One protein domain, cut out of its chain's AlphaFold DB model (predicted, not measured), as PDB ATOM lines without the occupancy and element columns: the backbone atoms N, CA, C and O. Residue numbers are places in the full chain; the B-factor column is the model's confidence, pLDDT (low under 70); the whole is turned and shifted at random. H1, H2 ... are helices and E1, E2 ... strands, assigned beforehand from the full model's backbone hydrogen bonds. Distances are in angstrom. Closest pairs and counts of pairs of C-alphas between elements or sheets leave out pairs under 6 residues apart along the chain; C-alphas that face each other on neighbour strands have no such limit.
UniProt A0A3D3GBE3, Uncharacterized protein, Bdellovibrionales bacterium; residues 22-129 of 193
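AT A GLANCE: This is residues 22 to 129 of the 193 residues of an uncharacterized protein of Bdellovibrionales bacterium (UniProt A0A3D3GBE3). A long, strongly twisted antiparallel sheet curls round one helix, H1; the long hairpin of E4 and E5 makes the length of a rod. E3 lies along one side of E4 with E1 beyond it, short E2 is beside the last residues of E4, and E6 is beside the first part of E5, while the stretch after E5 folds back along it. The printed part has 108 residues with six named strands and one named helix, in the order E1, H1, E2, E3, E4, E5, E6. The class is mostly strand, and the sheet is branched at E4. The whole is only just compact, close to loose, with a radius of gyration of the C-alphas of 15.2 A, and spans 52 by 24 by 23 A.

HOW THE PARTS SIT: E1, residues 22 to 29, is an edge strand and bends by 55 degrees at residue 25. H1, residues 35 to 45, is on the branched sheet, which curls round it; 6 of its 7 O i to N i+4 pairs are within hydrogen-bond range. E2, residues 54 to 56, is a short edge strand; its closest C-alpha to H1 is that of Lys 56, 6.6 A from that of Glu 45. E3, residues 61 to 71, is antiparallel to E1 at 163 degrees, with N 24 and O 68 2.8 A apart. The closest C-alphas of H1 and E3 are those of Tyr 37 and Ile 63, 7.7 A apart. E4, residues 76 to 89, forms a hairpin with E3, antiparallel at 158 degrees, with N 66 and O 80 2.8 A apart. E1 lies on one side of E3 and E4 on the other side. E4 bends by 55 degrees at residue 86, and its pairing is staggered: E3 is beside its residues 76 to 84 and E2 beside 87 to 89, both on one side. E2 and E4 are antiparallel at 118 degrees, with N 55 and O 88 2.9 A apart. E5, residues 95 to 110, lies on the other side of E4 and forms a hairpin with it, antiparallel at 156 degrees; N 79 and O 104 are 2.8 A apart. E5 bends by 51 degrees at residue 99; H1 and E5 are near each other, with 8 pairs of C-alphas within 10 A. Residues 108 to 110 of E5 pair with residues 113 to 114, and residues 104 to 105 with 118 to 119, both antiparallel. E6, residues 123 to 128, is an edge strand and forms a hairpin with E5, antiparallel at 145 degrees, with N 99 and O 126 2.8 A apart. E3, E4, E5 and E6 form a meander, each strand the antiparallel neighbour of the one before. E1 and E5 are apart, and so, for instance, are E3 and E6.

IN THESE COORDINATES: E1 begins at C-alpha 22, (-30.896, -41.345, -19.216), and is 20.7 A from first to last C-alpha. H1 measures 16.0 A, E2 7.0 A and E3 29.0 A. E4 measures 38.2 A and ends at C-alpha 89, (-23.246, -35.121, 20.997). E5, the longest strand by residues, measures 44.6 A. E6 measures 14.3 A and ends at C-alpha 128, (-21.206, -27.258, 7.963).

THE WHOLE: The two C-alphas farthest apart are those of Arg 93 and Ala 111, 52.2 A. The printed part has no cut. The link from E5 to E6, residues 111 to 122, is long; the link from H1 to E2 is short, and the other four are tight. The mean pLDDT of the printed part is 84.8, and the model's confidence is under 70 at residues 51 to 52, 91 to 94 and 126 to 129.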
ATOM      1  N   GLU A  22     -30.689 -42.746 -18.859       86.00
ATOM      2  CA  GLU A  22     -30.896 -41.345 -19.216       86.00
ATOM      3  C   GLU A  22     -30.846 -40.516 -17.931       86.00
ATOM      4  O   GLU A  22     -31.772 -40.549 -17.117       86.00
ATOM      5  N   CYS A  23     -29.737 -39.806 -17.713       86.88
ATOM      6  CA  CYS A  23     -29.523 -38.982 -16.528       86.88
ATOM      7  C   CYS A  23     -29.648 -37.490 -16.838       86.88
ATOM      8  O   CYS A  23     -28.947 -36.967 -17.701       86.88
ATOM      9  N   THR A  24     -30.439 -36.774 -16.046       88.25
ATOM     10  CA  THR A  24     -30.502 -35.313 -16.040       88.25
ATOM     11  C   THR A  24     -29.992 -34.760 -14.713       88.25
ATOM     12  O   THR A  24     -30.247 -35.297 -13.629       88.25
ATOM     13  N   ASN A  25     -29.258 -33.650 -14.782       83.81
ATOM     14  CA  ASN A  25     -28.962 -32.857 -13.595       83.81
ATOM     15  C   ASN A  25     -30.207 -32.025 -13.288       83.81
ATOM     16  O   ASN A  25     -30.539 -31.097 -14.016       83.81
ATOM     17  N   THR A  26     -30.918 -32.394 -12.232       80.75
ATOM     18  CA  THR A  26     -32.118 -31.688 -11.777       80.75
ATOM     19  C   THR A  26     -31.800 -31.102 -10.422       80.75
ATOM     20  O   THR A  26     -31.424 -31.866  -9.544       80.75
ATOM     21  N   HIS A  27     -31.975 -29.795 -10.232       85.00
ATOM     22  CA  HIS A  27     -31.926 -29.175  -8.909       85.00
ATOM     23  C   HIS A  27     -33.356 -28.841  -8.487       85.00
ATOM     24  O   HIS A  27     -33.942 -27.882  -8.980       85.00
ATOM     25  N   ARG A  28     -33.954 -29.686  -7.644       85.88
ATOM     26  CA  ARG A  28     -35.343 -29.507  -7.202       85.88
ATOM     27  C   ARG A  28     -35.475 -29.757  -5.714       85.88
ATOM     28  O   ARG A  28     -35.115 -30.834  -5.234       85.88
ATOM     29  N   ASP A  29     -36.075 -28.803  -5.022       89.75
ATOM     30  CA  ASP A  29     -36.382 -28.959  -3.610       89.75
ATOM     31  C   ASP A  29     -37.532 -29.942  -3.406       89.75
ATOM     32  O   ASP A  29     -38.538 -29.961  -4.129       89.75
ATOM     33  N   ILE A  30     -37.361 -30.805  -2.413       88.12
ATOM     34  CA  ILE A  30     -38.339 -31.817  -2.047       88.12
ATOM     35  C   ILE A  30     -39.215 -31.246  -0.938       88.12
ATOM     36  O   ILE A  30     -38.753 -30.967   0.165       88.12
ATOM     37  N   SER A  31     -40.510 -31.116  -1.231       87.56
ATOM     38  CA  SER A  31     -41.496 -30.636  -0.263       87.56
ATOM     39  C   SER A  31     -41.493 -31.482   1.013       87.56
ATOM     40  O   SER A  31     -41.514 -32.718   0.952       87.56
ATOM     41  N   THR A  32     -41.570 -30.808   2.161       87.12
ATOM     42  CA  THR A  32     -41.682 -31.413   3.499       87.12
ATOM     43  C   THR A  32     -42.918 -32.298   3.660       87.12
ATOM     44  O   THR A  32     -42.915 -33.225   4.464       87.12
ATOM     45  N   ARG A  33     -43.967 -32.068   2.857       87.19
ATOM     46  CA  ARG A  33     -45.201 -32.873   2.847       87.19
ATOM     47  C   ARG A  33     -45.105 -34.127   1.973       87.19
ATOM     48  O   ARG A  33     -46.049 -34.908   1.909       87.19
ATOM     49  N   SER A  34     -44.001 -34.321   1.251       89.38
ATOM     50  CA  SER A  34     -43.852 -35.462   0.346       89.38
ATOM     51  C   SER A  34     -43.513 -36.752   1.098       89.38
ATOM     52  O   SER A  34     -42.748 -36.758   2.059       89.38
ATOM     53  N   LYS A  35     -43.998 -37.892   0.593       90.06
ATOM     54  CA  LYS A  35     -43.627 -39.214   1.129       90.06
ATOM     55  C   LYS A  35     -42.111 -39.447   1.094       90.06
ATOM     56  O   LYS A  35     -41.560 -40.086   1.987       90.06
ATOM     57  N   LEU A  36     -41.443 -38.926   0.061       89.19
ATOM     58  CA  LEU A  36     -39.991 -39.012  -0.090       89.19
ATOM     59  C   LEU A  36     -39.265 -38.299   1.058       89.19
ATOM     60  O   LEU A  36     -38.336 -38.875   1.614       89.19
ATOM     61  N   TYR A  37     -39.740 -37.123   1.481       91.25
ATOM     62  CA  TYR A  37     -39.211 -36.425   2.654       91.25
ATOM     63  C   TYR A  37     -39.296 -37.292   3.919       91.25
ATOM     64  O   TYR A  37     -38.291 -37.481   4.602       91.25
ATOM     65  N   SER A  38     -40.457 -37.894   4.204       90.62
ATOM     66  CA  SER A  38     -40.630 -38.765   5.377       90.62
ATOM     67  C   SER A  38     -39.691 -39.977   5.354       90.62
ATOM     68  O   SER A  38     -39.137 -40.349   6.387       90.62
ATOM     69  N   MET A  39     -39.471 -40.578   4.179       90.94
ATOM     70  CA  MET A  39     -38.547 -41.710   4.032       90.94
ATOM     71  C   MET A  39     -37.092 -41.303   4.234       90.94
ATOM     72  O   MET A  39     -36.355 -42.033   4.891       90.94
ATOM     73  N   ILE A  40     -36.685 -40.136   3.730       91.31
ATOM     74  CA  ILE A  40     -35.347 -39.594   3.986       91.31
ATOM     75  C   ILE A  40     -35.178 -39.340   5.484       91.31
ATOM     76  O   ILE A  40     -34.205 -39.796   6.070       91.31
ATOM     77  N   ASN A  41     -36.155 -38.698   6.126       90.50
ATOM     78  CA  ASN A  41     -36.089 -38.380   7.550       90.50
ATOM     79  C   ASN A  41     -35.908 -39.632   8.428       90.50
ATOM     80  O   ASN A  41     -35.104 -39.591   9.362       90.50
ATOM     81  N   ARG A  42     -36.596 -40.733   8.087       89.44
ATOM     82  CA  ARG A  42     -36.461 -42.043   8.742       89.44
ATOM     83  C   ARG A  42     -35.124 -42.721   8.432       89.44
ATOM     84  O   ARG A  42     -34.501 -43.282   9.325       89.44
ATOM     85  N   ALA A  43     -34.650 -42.660   7.187       87.94
ATOM     86  CA  ALA A  43     -33.342 -43.208   6.821       87.94
ATOM     87  C   ALA A  43     -32.199 -42.522   7.594       87.94
ATOM     88  O   ALA A  43     -31.222 -43.171   7.969       87.94
ATOM     89  N   THR A  44     -32.350 -41.227   7.884       89.19
ATOM     90  CA  THR A  44     -31.383 -40.429   8.646       89.19
ATOM     91  C   THR A  44     -31.316 -40.783  10.133       89.19
ATOM     92  O   THR A  44     -30.293 -40.532  10.758       89.19
ATOM     93  N   GLU A  45     -32.354 -41.385  10.719       85.62
ATOM     94  CA  GLU A  45     -32.349 -41.758  12.148       85.62
ATOM     95  C   GLU A  45     -31.237 -42.753  12.496       85.62
ATOM     96  O   GLU A  45     -30.707 -42.712  13.598       85.62
ATOM     97  N   ASN A  46     -30.835 -43.588  11.535       79.56
ATOM     98  CA  ASN A  46     -29.790 -44.605  11.703       79.56
ATOM     99  C   ASN A  46     -28.500 -44.265  10.924       79.56
ATOM    100  O   ASN A  46     -27.690 -45.144  10.590       79.56
ATOM    101  N   ALA A  47     -28.330 -42.991  10.557       83.12
ATOM    102  CA  ALA A  47     -27.147 -42.510   9.857       83.12
ATOM    103  C   ALA A  47     -25.912 -42.544  10.769       83.12
ATOM    104  O   ALA A  47     -26.009 -42.376  11.979       83.12
ATOM    105  N   ASN A  48     -24.735 -42.744  10.172       83.06
ATOM    106  CA  ASN A  48     -23.467 -42.567  10.875       83.06
ATOM    107  C   ASN A  48     -22.930 -41.158  10.572       83.06
ATOM    108  O   ASN A  48     -22.823 -40.796   9.398       83.06
ATOM    109  N   PHE A  49     -22.596 -40.395  11.615       81.88
ATOM    110  CA  PHE A  49     -22.084 -39.021  11.531       81.88
ATOM    111  C   PHE A  49     -20.559 -38.929  11.731       81.88
ATOM    112  O   PHE A  49     -20.027 -37.857  11.994       81.88
ATOM    113  N   GLY A  50     -19.838 -40.046  11.603       71.31
ATOM    114  CA  GLY A  50     -18.372 -40.093  11.604       71.31
ATOM    115  C   GLY A  50     -17.723 -40.173  12.988       71.31
ATOM    116  O   GLY A  50     -16.625 -40.714  13.089       71.31
ATOM    117  N   ALA A  51     -18.405 -39.733  14.049       69.56
ATOM    118  CA  ALA A  51     -17.946 -39.845  15.435       69.56
ATOM    119  C   ALA A  51     -18.876 -40.730  16.282       69.56
ATOM    120  O   ALA A  51     -20.070 -40.854  15.998       69.56
ATOM    121  N   ARG A  52     -18.308 -41.360  17.321       63.72
ATOM    122  CA  ARG A  52     -19.081 -42.060  18.358       63.72
ATOM    123  C   ARG A  52     -19.886 -41.006  19.144       63.72
ATOM    124  O   ARG A  52     -19.423 -39.883  19.295       63.72
ATOM    125  N   ASP A  53     -21.106 -41.355  19.551       70.81
ATOM    126  CA  ASP A  53     -21.989 -40.555  20.429       70.81
ATOM    127  C   ASP A  53     -22.686 -39.314  19.834       70.81
ATOM    128  O   ASP A  53     -23.306 -38.530  20.560       70.81
ATOM    129  N   LEU A  54     -22.682 -39.161  18.505       75.19
ATOM    130  CA  LEU A  54     -23.517 -38.171  17.816       75.19
ATOM    131  C   LEU A  54     -24.911 -38.732  17.512       75.19
ATOM    132  O   LEU A  54     -25.040 -39.776  16.871       75.19
ATOM    133  N   HIS A  55     -25.955 -37.998  17.899       79.75
ATOM    134  CA  HIS A  55     -27.343 -38.329  17.583       79.75
ATOM    135  C   HIS A  55     -28.054 -37.166  16.880       79.75
ATOM    136  O   HIS A  55     -27.731 -35.989  17.049       79.75
ATOM    137  N   LYS A  56     -29.041 -37.508  16.051       83.00
ATOM    138  CA  LYS A  56     -29.900 -36.548  15.353       83.00
ATOM    139  C   LYS A  56     -30.797 -35.826  16.360       83.00
ATOM    140  O   LYS A  56     -31.496 -36.484  17.123       83.00
ATOM    141  N   VAL A  57     -30.833 -34.494  16.300       84.56
ATOM    142  CA  VAL A  57     -31.687 -33.667  17.178       84.56
ATOM    143  C   VAL A  57     -32.845 -32.991  16.453       84.56
ATOM    144  O   VAL A  57     -33.850 -32.669  17.076       84.56
ATOM    145  N   SER A  58     -32.752 -32.805  15.132       80.88
ATOM    146  CA  SER A  58     -33.828 -32.207  14.332       80.88
ATOM    147  C   SER A  58     -34.235 -33.081  13.152       80.88
ATOM    148  O   SER A  58     -33.502 -33.973  12.723       80.88
ATOM    149  N   SER A  59     -35.389 -32.774  12.555       84.19
ATOM    150  CA  SER A  59     -35.740 -33.285  11.230       84.19
ATOM    151  C   SER A  59     -34.767 -32.777  10.158       84.19
ATOM    152  O   SER A  59     -34.052 -31.786  10.341       84.19
ATOM    153  N   VAL A  60     -34.729 -33.494   9.036       86.38
ATOM    154  CA  VAL A  60     -33.924 -33.137   7.863       86.38
ATOM    155  C   VAL A  60     -34.387 -31.796   7.277       86.38
ATOM    156  O   VAL A  60     -35.586 -31.559   7.136       86.38
ATOM    157  N   ARG A  61     -33.452 -30.930   6.882       83.25
ATOM    158  CA  ARG A  61     -33.729 -29.648   6.214       83.25
ATOM    159  C   ARG A  61     -33.069 -29.585   4.838       83.25
ATOM    160  O   ARG A  61     -32.142 -30.344   4.555       83.25
ATOM    161  N   ASP A  62     -33.592 -28.698   3.994       84.50
ATOM    162  CA  ASP A  62     -33.025 -28.325   2.690       84.50
ATOM    163  C   ASP A  62     -32.714 -29.534   1.800       84.50
ATOM    164  O   ASP A  62     -31.595 -29.735   1.327       84.50
ATOM    165  N   ILE A  63     -33.718 -30.402   1.627       88.69
ATOM    166  CA  ILE A  63     -33.577 -31.584   0.784       88.69
ATOM    167  C   ILE A  63     -33.682 -31.183  -0.675       88.69
ATOM    168  O   ILE A  63     -34.769 -30.883  -1.168       88.69
ATOM    169  N   THR A  64     -32.572 -31.324  -1.385       89.88
ATOM    170  CA  THR A  64     -32.520 -31.090  -2.819       89.88
ATOM    171  C   THR A  64     -32.198 -32.380  -3.568       89.88
ATOM    172  O   THR A  64     -31.208 -33.073  -3.300       89.88
ATOM    173  N   ALA A  65     -33.033 -32.694  -4.554       88.69
ATOM    174  CA  ALA A  65     -32.683 -33.604  -5.632       88.69
ATOM    175  C   ALA A  65     -31.607 -32.954  -6.507       88.69
ATOM    176  O   ALA A  65     -31.725 -31.769  -6.807       88.69
ATOM    177  N   ARG A  66     -30.568 -33.706  -6.896       86.44
ATOM    178  CA  ARG A  66     -29.451 -33.200  -7.722       86.44
ATOM    179  C   ARG A  66     -29.251 -33.915  -9.052       86.44
ATOM    180  O   ARG A  66     -28.808 -33.307 -10.022       86.44
ATOM    181  N   LYS A  67     -29.542 -35.210  -9.102       85.19
ATOM    182  CA  LYS A  67     -29.379 -36.032 -10.304       85.19
ATOM    183  C   LYS A  67     -30.560 -36.972 -10.394       85.19
ATOM    184  O   LYS A  67     -30.839 -37.653  -9.415       85.19
ATOM    185  N   PHE A  68     -31.228 -37.006 -11.531       87.69
ATOM    186  CA  PHE A  68     -32.321 -37.925 -11.797       87.69
ATOM    187  C   PHE A  68     -31.910 -38.817 -12.961       87.69
ATOM    188  O   PHE A  68     -31.473 -38.300 -13.981       87.69
ATOM    189  N   CYS A  69     -31.987 -40.132 -12.801       87.31
ATOM    190  CA  CYS A  69     -31.651 -41.080 -13.858       87.31
ATOM    191  C   CYS A  69     -32.783 -42.079 -14.038       87.31
ATOM    192  O   CYS A  69     -33.313 -42.580 -13.048       87.31
ATOM    193  N   VAL A  70     -33.112 -42.410 -15.283       87.00
ATOM    194  CA  VAL A  70     -34.118 -43.426 -15.606       87.00
ATOM    195  C   VAL A  70     -33.505 -44.467 -16.528       87.00
ATOM    196  O   VAL A  70     -32.933 -44.121 -17.557       87.00
ATOM    197  N   SER A  71     -33.643 -45.741 -16.172       86.75
ATOM    198  CA  SER A  71     -33.411 -46.859 -17.085       86.75
ATOM    199  C   SER A  71     -34.755 -47.321 -17.628       86.75
ATOM    200  O   SER A  71     -35.583 -47.861 -16.888       86.75
ATOM    201  N   LYS A  72     -34.986 -47.099 -18.925       77.00
ATOM    202  CA  LYS A  72     -36.208 -47.553 -19.610       77.00
ATOM    203  C   LYS A  72     -36.253 -49.077 -19.733       77.00
ATOM    204  O   LYS A  72     -37.329 -49.652 -19.621       77.00
ATOM    205  N   ALA A  73     -35.097 -49.713 -19.917       81.06
ATOM    206  CA  ALA A  73     -34.983 -51.163 -20.049       81.06
ATOM    207  C   ALA A  73     -35.282 -51.890 -18.729       81.06
ATOM    208  O   ALA A  73     -36.000 -52.884 -18.717       81.06
ATOM    209  N   GLU A  74     -34.768 -51.372 -17.613       83.50
ATOM    210  CA  GLU A  74     -34.940 -51.998 -16.296       83.50
ATOM    211  C   GLU A  74     -36.185 -51.481 -15.558       83.50
ATOM    212  O   GLU A  74     -36.591 -52.038 -14.537       83.50
ATOM    213  N   GLY A  75     -36.797 -50.401 -16.057       87.56
ATOM    214  CA  GLY A  75     -37.906 -49.729 -15.389       87.56
ATOM    215  C   GLY A  75     -37.496 -49.188 -14.021       87.56
ATOM    216  O   GLY A  75     -38.264 -49.293 -13.065       87.56
ATOM    217  N   ILE A  76     -36.282 -48.651 -13.894       90.00
ATOM    218  CA  ILE A  76     -35.748 -48.142 -12.625       90.00
ATOM    219  C   ILE A  76     -35.543 -46.636 -12.721       90.00
ATOM    220  O   ILE A  76     -34.954 -46.136 -13.678       90.00
ATOM    221  N   GLU A  77     -35.984 -45.923 -11.691       90.50
ATOM    222  CA  GLU A  77     -35.670 -44.514 -11.486       90.50
ATOM    223  C   GLU A  77     -34.755 -44.329 -10.282       90.50
ATOM    224  O   GLU A  77     -35.004 -44.885  -9.211       90.50
ATOM    225  N   TRP A  78     -33.751 -43.473 -10.448       91.56
ATOM    226  CA  TRP A  78     -32.786 -43.083  -9.434       91.56
ATOM    227  C   TRP A  78     -32.788 -41.580  -9.214       91.56
ATOM    228  O   TRP A  78     -32.908 -40.787 -10.146       91.56
ATOM    229  N   LEU A  79     -32.567 -41.193  -7.964       92.62
ATOM    230  CA  LEU A  79     -32.468 -39.812  -7.540       92.62
ATOM    231  C   LEU A  79     -31.305 -39.636  -6.562       92.62
ATOM    232  O   LEU A  79     -31.282 -40.230  -5.486       92.62
ATOM    233  N   GLY A  80     -30.343 -38.793  -6.922       92.12
ATOM    234  CA  GLY A  80     -29.303 -38.320  -6.015       92.12
ATOM    235  C   GLY A  80     -29.845 -37.217  -5.111       92.12
ATOM    236  O   GLY A  80     -30.412 -36.241  -5.603       92.12
ATOM    237  N   LEU A  81     -29.648 -37.364  -3.802       93.00
ATOM    238  CA  LEU A  81     -30.171 -36.474  -2.770       93.00
ATOM    239  C   LEU A  81     -29.037 -35.807  -1.989       93.00
ATOM    240  O   LEU A  81     -28.027 -36.438  -1.666       93.00
ATOM    241  N   ARG A  82     -29.238 -34.534  -1.660       91.62
ATOM    242  CA  ARG A  82     -28.336 -33.669  -0.892       91.62
ATOM    243  C   ARG A  82     -29.188 -32.952   0.158       91.62
ATOM    244  O   ARG A  82     -30.182 -32.348  -0.221       91.62
ATOM    245  N   TYR A  83     -28.846 -33.058   1.441       91.81
ATOM    246  CA  TYR A  83     -29.629 -32.440   2.519       91.81
ATOM    247  C   TYR A  83     -28.809 -32.155   3.779       91.81
ATOM    248  O   TYR A  83     -27.692 -32.658   3.927       91.81
ATOM    249  N   LEU A  84     -29.379 -31.355   4.682       90.31
ATOM    250  CA  LEU A  84     -28.785 -30.979   5.963       90.31
ATOM    251  C   LEU A  84     -29.506 -31.638   7.138       90.31
ATOM    252  O   LEU A  84     -30.730 -31.793   7.144       90.31
ATOM    253  N   VAL A  85     -28.738 -32.016   8.153       90.06
ATOM    254  CA  VAL A  85     -29.243 -32.636   9.383       90.06
ATOM    255  C   VAL A  85     -28.593 -31.957  10.569       90.06
ATOM    256  O   VAL A  85     -27.376 -31.790  10.578       90.06
ATOM    257  N   ARG A  86     -29.383 -31.594  11.579       87.25
ATOM    258  CA  ARG A  86     -28.827 -31.130  12.844       87.25
ATOM    259  C   ARG A  86     -28.596 -32.306  13.783       87.25
ATOM    260  O   ARG A  86     -29.502 -33.115  14.010       87.25
ATOM    261  N   VAL A  87     -27.390 -32.384  14.324       86.00
ATOM    262  CA  VAL A  87     -26.964 -33.420  15.266       86.00
ATOM    263  C   VAL A  87     -26.299 -32.793  16.479       86.00
ATOM    264  O   VAL A  87     -25.851 -31.647  16.435       86.00
ATOM    265  N   LYS A  88     -26.229 -33.561  17.556       82.12
ATOM    266  CA  LYS A  88     -25.645 -33.151  18.824       82.12
ATOM    267  C   LYS A  88     -24.932 -34.345  19.444       82.12
ATOM    268  O   LYS A  88     -25.390 -35.480  19.294       82.12
ATOM    269  N   ALA A  89     -23.817 -34.106  20.122       78.94
ATOM    270  CA  ALA A  89     -23.246 -35.121  20.997       78.94
ATOM    271  C   ALA A  89     -24.155 -35.300  22.223       78.94
ATOM    272  O   ALA A  89     -24.778 -34.338  22.669       78.94
ATOM    273  N   SER A  90     -24.249 -36.519  22.766       71.50
ATOM    274  CA  SER A  90     -25.138 -36.843  23.902       71.50
ATOM    275  C   SER A  90     -25.001 -35.901  25.114       71.50
ATOM    276  O   SER A  90     -25.949 -35.769  25.882       71.50
ATOM    277  N   GLU A  91     -23.862 -35.221  25.268       68.88
ATOM    278  CA  GLU A  91     -23.529 -34.432  26.463       68.88
ATOM    279  C   GLU A  91     -23.122 -32.975  26.176       68.88
ATOM    280  O   GLU A  91     -22.928 -32.189  27.102       68.88
ATOM    281  N   GLU A  92     -23.018 -32.563  24.912       64.12
ATOM    282  CA  GLU A  92     -22.608 -31.192  24.583       64.12
ATOM    283  C   GLU A  92     -23.796 -30.232  24.565       64.12
ATOM    284  O   GLU A  92     -24.934 -30.637  24.377       64.12
ATOM    285  N   ARG A  93     -23.568 -28.924  24.724       63.84
ATOM    286  CA  ARG A  93     -24.606 -27.906  24.459       63.84
ATOM    287  C   ARG A  93     -24.654 -27.473  22.995       63.84
ATOM    288  O   ARG A  93     -25.630 -26.847  22.592       63.84
ATOM    289  N   TYR A  94     -23.631 -27.813  22.217       67.12
ATOM    290  CA  TYR A  94     -23.462 -27.337  20.854       67.12
ATOM    291  C   TYR A  94     -24.091 -28.294  19.846       67.12
ATOM    292  O   TYR A  94     -23.848 -29.498  19.846       67.12
ATOM    293  N   GLU A  95     -24.923 -27.731  18.975       78.69
ATOM    294  CA  GLU A  95     -25.524 -28.441  17.856       78.69
ATOM    295  C   GLU A  95     -24.706 -28.182  16.597       78.69
ATOM    296  O   GLU A  95     -24.245 -27.072  16.341       78.69
ATOM    297  N   SER A  96     -24.551 -29.218  15.786       80.88
ATOM    298  CA  SER A  96     -23.782 -29.182  14.554       80.88
ATOM    299  C   SER A  96     -24.668 -29.516  13.366       80.88
ATOM    300  O   SER A  96     -25.547 -30.376  13.447       80.88
ATOM    301  N   LEU A  97     -24.437 -28.843  12.241       86.56
ATOM    302  CA  LEU A  97     -25.097 -29.167  10.982       86.56
ATOM    303  C   LEU A  97     -24.205 -30.101  10.175       86.56
ATOM    304  O   LEU A  97     -23.029 -29.825   9.973       86.56
ATOM    305  N   PHE A  98     -24.776 -31.200   9.698       87.31
ATOM    306  CA  PHE A  98     -24.085 -32.170   8.863       87.31
ATOM    307  C   PHE A  98     -24.688 -32.209   7.477       87.31
ATOM    308  O   PHE A  98     -25.907 -32.255   7.288       87.31
ATOM    309  N   PHE A  99     -23.790 -32.246   6.505       89.56
ATOM    310  CA  PHE A  99     -24.112 -32.474   5.126       89.56
ATOM    311  C   PHE A  99     -24.239 -33.974   4.850       89.56
ATOM    312  O   PHE A  99     -23.283 -34.738   5.024       89.56
ATOM    313  N   CYS A 100     -25.418 -34.387   4.389       90.19
ATOM    314  CA  CYS A 100     -25.732 -35.776   4.100       90.19
ATOM    315  C   CYS A 100     -26.082 -35.974   2.622       90.19
ATOM    316  O   CYS A 100     -26.760 -35.159   1.983       90.19
ATOM    317  N   ARG A 101     -25.622 -37.100   2.074       91.81
ATOM    318  CA  ARG A 101     -25.967 -37.578   0.731       91.81
ATOM    319  C   ARG A 101     -26.660 -38.921   0.836       91.81
ATOM    320  O   ARG A 101     -26.253 -39.774   1.620       91.81
ATOM    321  N   ALA A 102     -27.669 -39.119   0.005       92.06
ATOM    322  CA  ALA A 102     -28.311 -40.412  -0.168       92.06
ATOM    323  C   ALA A 102     -28.673 -40.619  -1.638       92.06
ATOM    324  O   ALA A 102     -28.653 -39.684  -2.442       92.06
ATOM    325  N   GLN A 103     -29.018 -41.852  -1.981       93.38
ATOM    326  CA  GLN A 103     -29.651 -42.180  -3.249       93.38
ATOM    327  C   GLN A 103     -31.049 -42.704  -2.946       93.38
ATOM    328  O   GLN A 103     -31.240 -43.443  -1.986       93.38
ATOM    329  N   ALA A 104     -32.032 -42.313  -3.741       93.12
ATOM    330  CA  ALA A 104     -33.347 -42.926  -3.721       93.12
ATOM    331  C   ALA A 104     -33.572 -43.653  -5.041       93.12
ATOM    332  O   ALA A 104     -33.239 -43.121  -6.097       93.12
ATOM    333  N   GLN A 105     -34.148 -44.848  -4.977       93.44
ATOM    334  CA  GLN A 105     -34.536 -45.625  -6.147       93.44
ATOM    335  C   GLN A 105     -36.006 -46.018  -6.080       93.44
ATOM    336  O   GLN A 105     -36.549 -46.200  -4.990       93.44
ATOM    337  N   ARG A 106     -36.659 -46.192  -7.221       93.31
ATOM    338  CA  ARG A 106     -37.952 -46.881  -7.305       93.31
ATOM    339  C   ARG A 106     -38.030 -47.682  -8.591       93.31
ATOM    340  O   ARG A 106     -37.509 -47.260  -9.618       93.31
ATOM    341  N   GLN A 107     -38.706 -48.819  -8.523       92.38
ATOM    342  CA  GLN A 107     -38.901 -49.707  -9.662       92.38
ATOM    343  C   GLN A 107     -40.326 -49.590 -10.197       92.38
ATOM    344  O   GLN A 107     -41.269 -49.317  -9.447       92.38
ATOM    345  N   LEU A 108     -40.484 -49.783 -11.499       90.56
ATOM    346  CA  LEU A 108     -41.764 -49.870 -12.170       90.56
ATOM    347  C   LEU A 108     -42.530 -51.096 -11.646       90.56
ATOM    348  O   LEU A 108     -42.040 -52.218 -11.711       90.56
ATOM    349  N   VAL A 109     -43.728 -50.879 -11.100       90.81
ATOM    350  CA  VAL A 109     -44.609 -51.953 -10.599       90.81
ATOM    351  C   VAL A 109     -45.688 -52.333 -11.612       90.81
ATOM    352  O   VAL A 109     -46.254 -53.417 -11.543       90.81
ATOM    353  N   SER A 110     -45.990 -51.442 -12.558       88.06
ATOM    354  CA  SER A 110     -46.832 -51.714 -13.726       88.06
ATOM    355  C   SER A 110     -46.477 -50.749 -14.855       88.06
ATOM    356  O   SER A 110     -45.848 -49.728 -14.599       88.06
ATOM    357  N   ALA A 111     -46.915 -51.022 -16.089       81.31
ATOM    358  CA  ALA A 111     -46.498 -50.329 -17.320       81.31
ATOM    359  C   ALA A 111     -46.495 -48.780 -17.295       81.31
ATOM    360  O   ALA A 111     -45.883 -48.162 -18.159       81.31
ATOM    361  N   ARG A 112     -47.173 -48.130 -16.339       82.12
ATOM    362  CA  ARG A 112     -47.168 -46.663 -16.165       82.12
ATOM    363  C   ARG A 112     -46.998 -46.200 -14.717       82.12
ATOM    364  O   ARG A 112     -47.224 -45.030 -14.420       82.12
ATOM    365  N   ARG A 113     -46.664 -47.099 -13.791       88.38
ATOM    366  CA  ARG A 113     -46.639 -46.792 -12.360       88.38
ATOM    367  C   ARG A 113     -45.343 -47.262 -11.730       88.38
ATOM    368  O   ARG A 113     -45.058 -48.455 -11.693       88.38
ATOM    369  N   PHE A 114     -44.612 -46.318 -11.154       88.06
ATOM    370  CA  PHE A 114     -43.506 -46.622 -10.259       88.06
ATOM    371  C   PHE A 114     -44.003 -46.940  -8.851       88.06
ATOM    372  O   PHE A 114     -44.999 -46.386  -8.375       88.06
ATOM    373  N   GLY A 115     -43.292 -47.849  -8.195       90.12
ATOM    374  CA  GLY A 115     -43.493 -48.201  -6.803       90.12
ATOM    375  C   GLY A 115     -43.053 -47.096  -5.845       90.12
ATOM    376  O   GLY A 115     -42.816 -45.942  -6.210       90.12
ATOM    377  N   ASN A 116     -42.952 -47.463  -4.570       90.94
ATOM    378  CA  ASN A 116     -42.452 -46.556  -3.545       90.94
ATOM    379  C   ASN A 116     -40.949 -46.326  -3.715       90.94
ATOM    380  O   ASN A 116     -40.224 -47.233  -4.123       90.94
ATOM    381  N   TRP A 117     -40.483 -45.133  -3.345       92.06
ATOM    382  CA  TRP A 117     -39.049 -44.911  -3.216       92.06
ATOM    383  C   TRP A 117     -38.467 -45.776  -2.102       92.06
ATOM    384  O   TRP A 117     -39.081 -45.978  -1.057       92.06
ATOM    385  N   GLN A 118     -37.251 -46.231  -2.331       92.38
ATOM    386  CA  GLN A 118     -36.366 -46.831  -1.355       92.38
ATOM    387  C   GLN A 118     -35.151 -45.919  -1.252       92.38
ATOM    388  O   GLN A 118     -34.518 -45.618  -2.261       92.38
ATOM    389  N   VAL A 119     -34.859 -45.436  -0.048       92.75
ATOM    390  CA  VAL A 119     -33.726 -44.541   0.203       92.75
ATOM    391  C   VAL A 119     -32.576 -45.381   0.740       92.75
ATOM    392  O   VAL A 119     -32.753 -46.140   1.692       92.75
ATOM    393  N   SER A 120     -31.410 -45.270   0.114       90.31
ATOM    394  CA  SER A 120     -30.195 -45.926   0.574       90.31
ATOM    395  C   SER A 120     -29.727 -45.342   1.906       90.31
ATOM    396  O   SER A 120     -30.129 -44.247   2.315       90.31
ATOM    397  N   ARG A 121     -28.854 -46.079   2.599       87.69
ATOM    398  CA  ARG A 121     -28.257 -45.586   3.839       87.69
ATOM    399  C   ARG A 121     -27.517 -44.269   3.564       87.69
ATOM    400  O   ARG A 121     -26.672 -44.236   2.666       87.69
ATOM    401  N   PRO A 122     -27.797 -43.201   4.324       90.50
ATOM    402  CA  PRO A 122     -27.174 -41.917   4.070       90.50
ATOM    403  C   PRO A 122     -25.723 -41.873   4.533       90.50
ATOM    404  O   PRO A 122     -25.338 -42.495   5.526       90.50
ATOM    405  N   LEU A 123     -24.928 -41.098   3.803       88.88
ATOM    406  CA  LEU A 123     -23.543 -40.782   4.121       88.88
ATOM    407  C   LEU A 123     -23.473 -39.325   4.570       88.88
ATOM    408  O   LEU A 123     -23.672 -38.424   3.754       88.88
ATOM    409  N   CYS A 124     -23.179 -39.107   5.849       88.00
ATOM    410  CA  CYS A 124     -23.018 -37.786   6.447       88.00
ATOM    411  C   CYS A 124     -21.539 -37.590   6.791       88.00
ATOM    412  O   CYS A 124     -20.991 -38.358   7.578       88.00
ATOM    413  N   ARG A 125     -20.865 -36.643   6.128       73.75
ATOM    414  CA  ARG A 125     -19.396 -36.499   6.225       73.75
ATOM    415  C   ARG A 125     -18.907 -35.079   6.471       73.75
ATOM    416  O   ARG A 125     -17.868 -34.935   7.102       73.75
ATOM    417  N   ASP A 126     -19.643 -34.064   6.025       65.88
ATOM    418  CA  ASP A 126     -19.161 -32.685   6.122       65.88
ATOM    419  C   ASP A 126     -19.905 -31.969   7.253       65.88
ATOM    420  O   ASP A 126     -21.130 -31.843   7.211       65.88
ATOM    421  N   HIS A 127     -19.172 -31.511   8.267       66.12
ATOM    422  CA  HIS A 127     -19.674 -30.505   9.200       66.12
ATOM    423  C   HIS A 127     -19.843 -29.212   8.407       66.12
ATOM    424  O   HIS A 127     -18.915 -28.778   7.723       66.12
ATOM    425  N   VAL A 128     -21.036 -28.629   8.425       62.62
ATOM    426  CA  VAL A 128     -21.206 -27.258   7.963       62.62
ATOM    427  C   VAL A 128     -20.669 -26.409   9.105       62.62
ATOM    428  O   VAL A 128     -21.329 -26.378  10.151       62.62
ATOM    429  N   PRO A 129     -19.491 -25.765   8.954       55.81
ATOM    430  CA  PRO A 129     -19.022 -24.850   9.978       55.81
ATOM    431  C   PRO A 129     -20.157 -23.872  10.232       55.81
ATOM    432  O   PRO A 129     -20.770 -23.380   9.278       55.81
TER     433      PRO A 129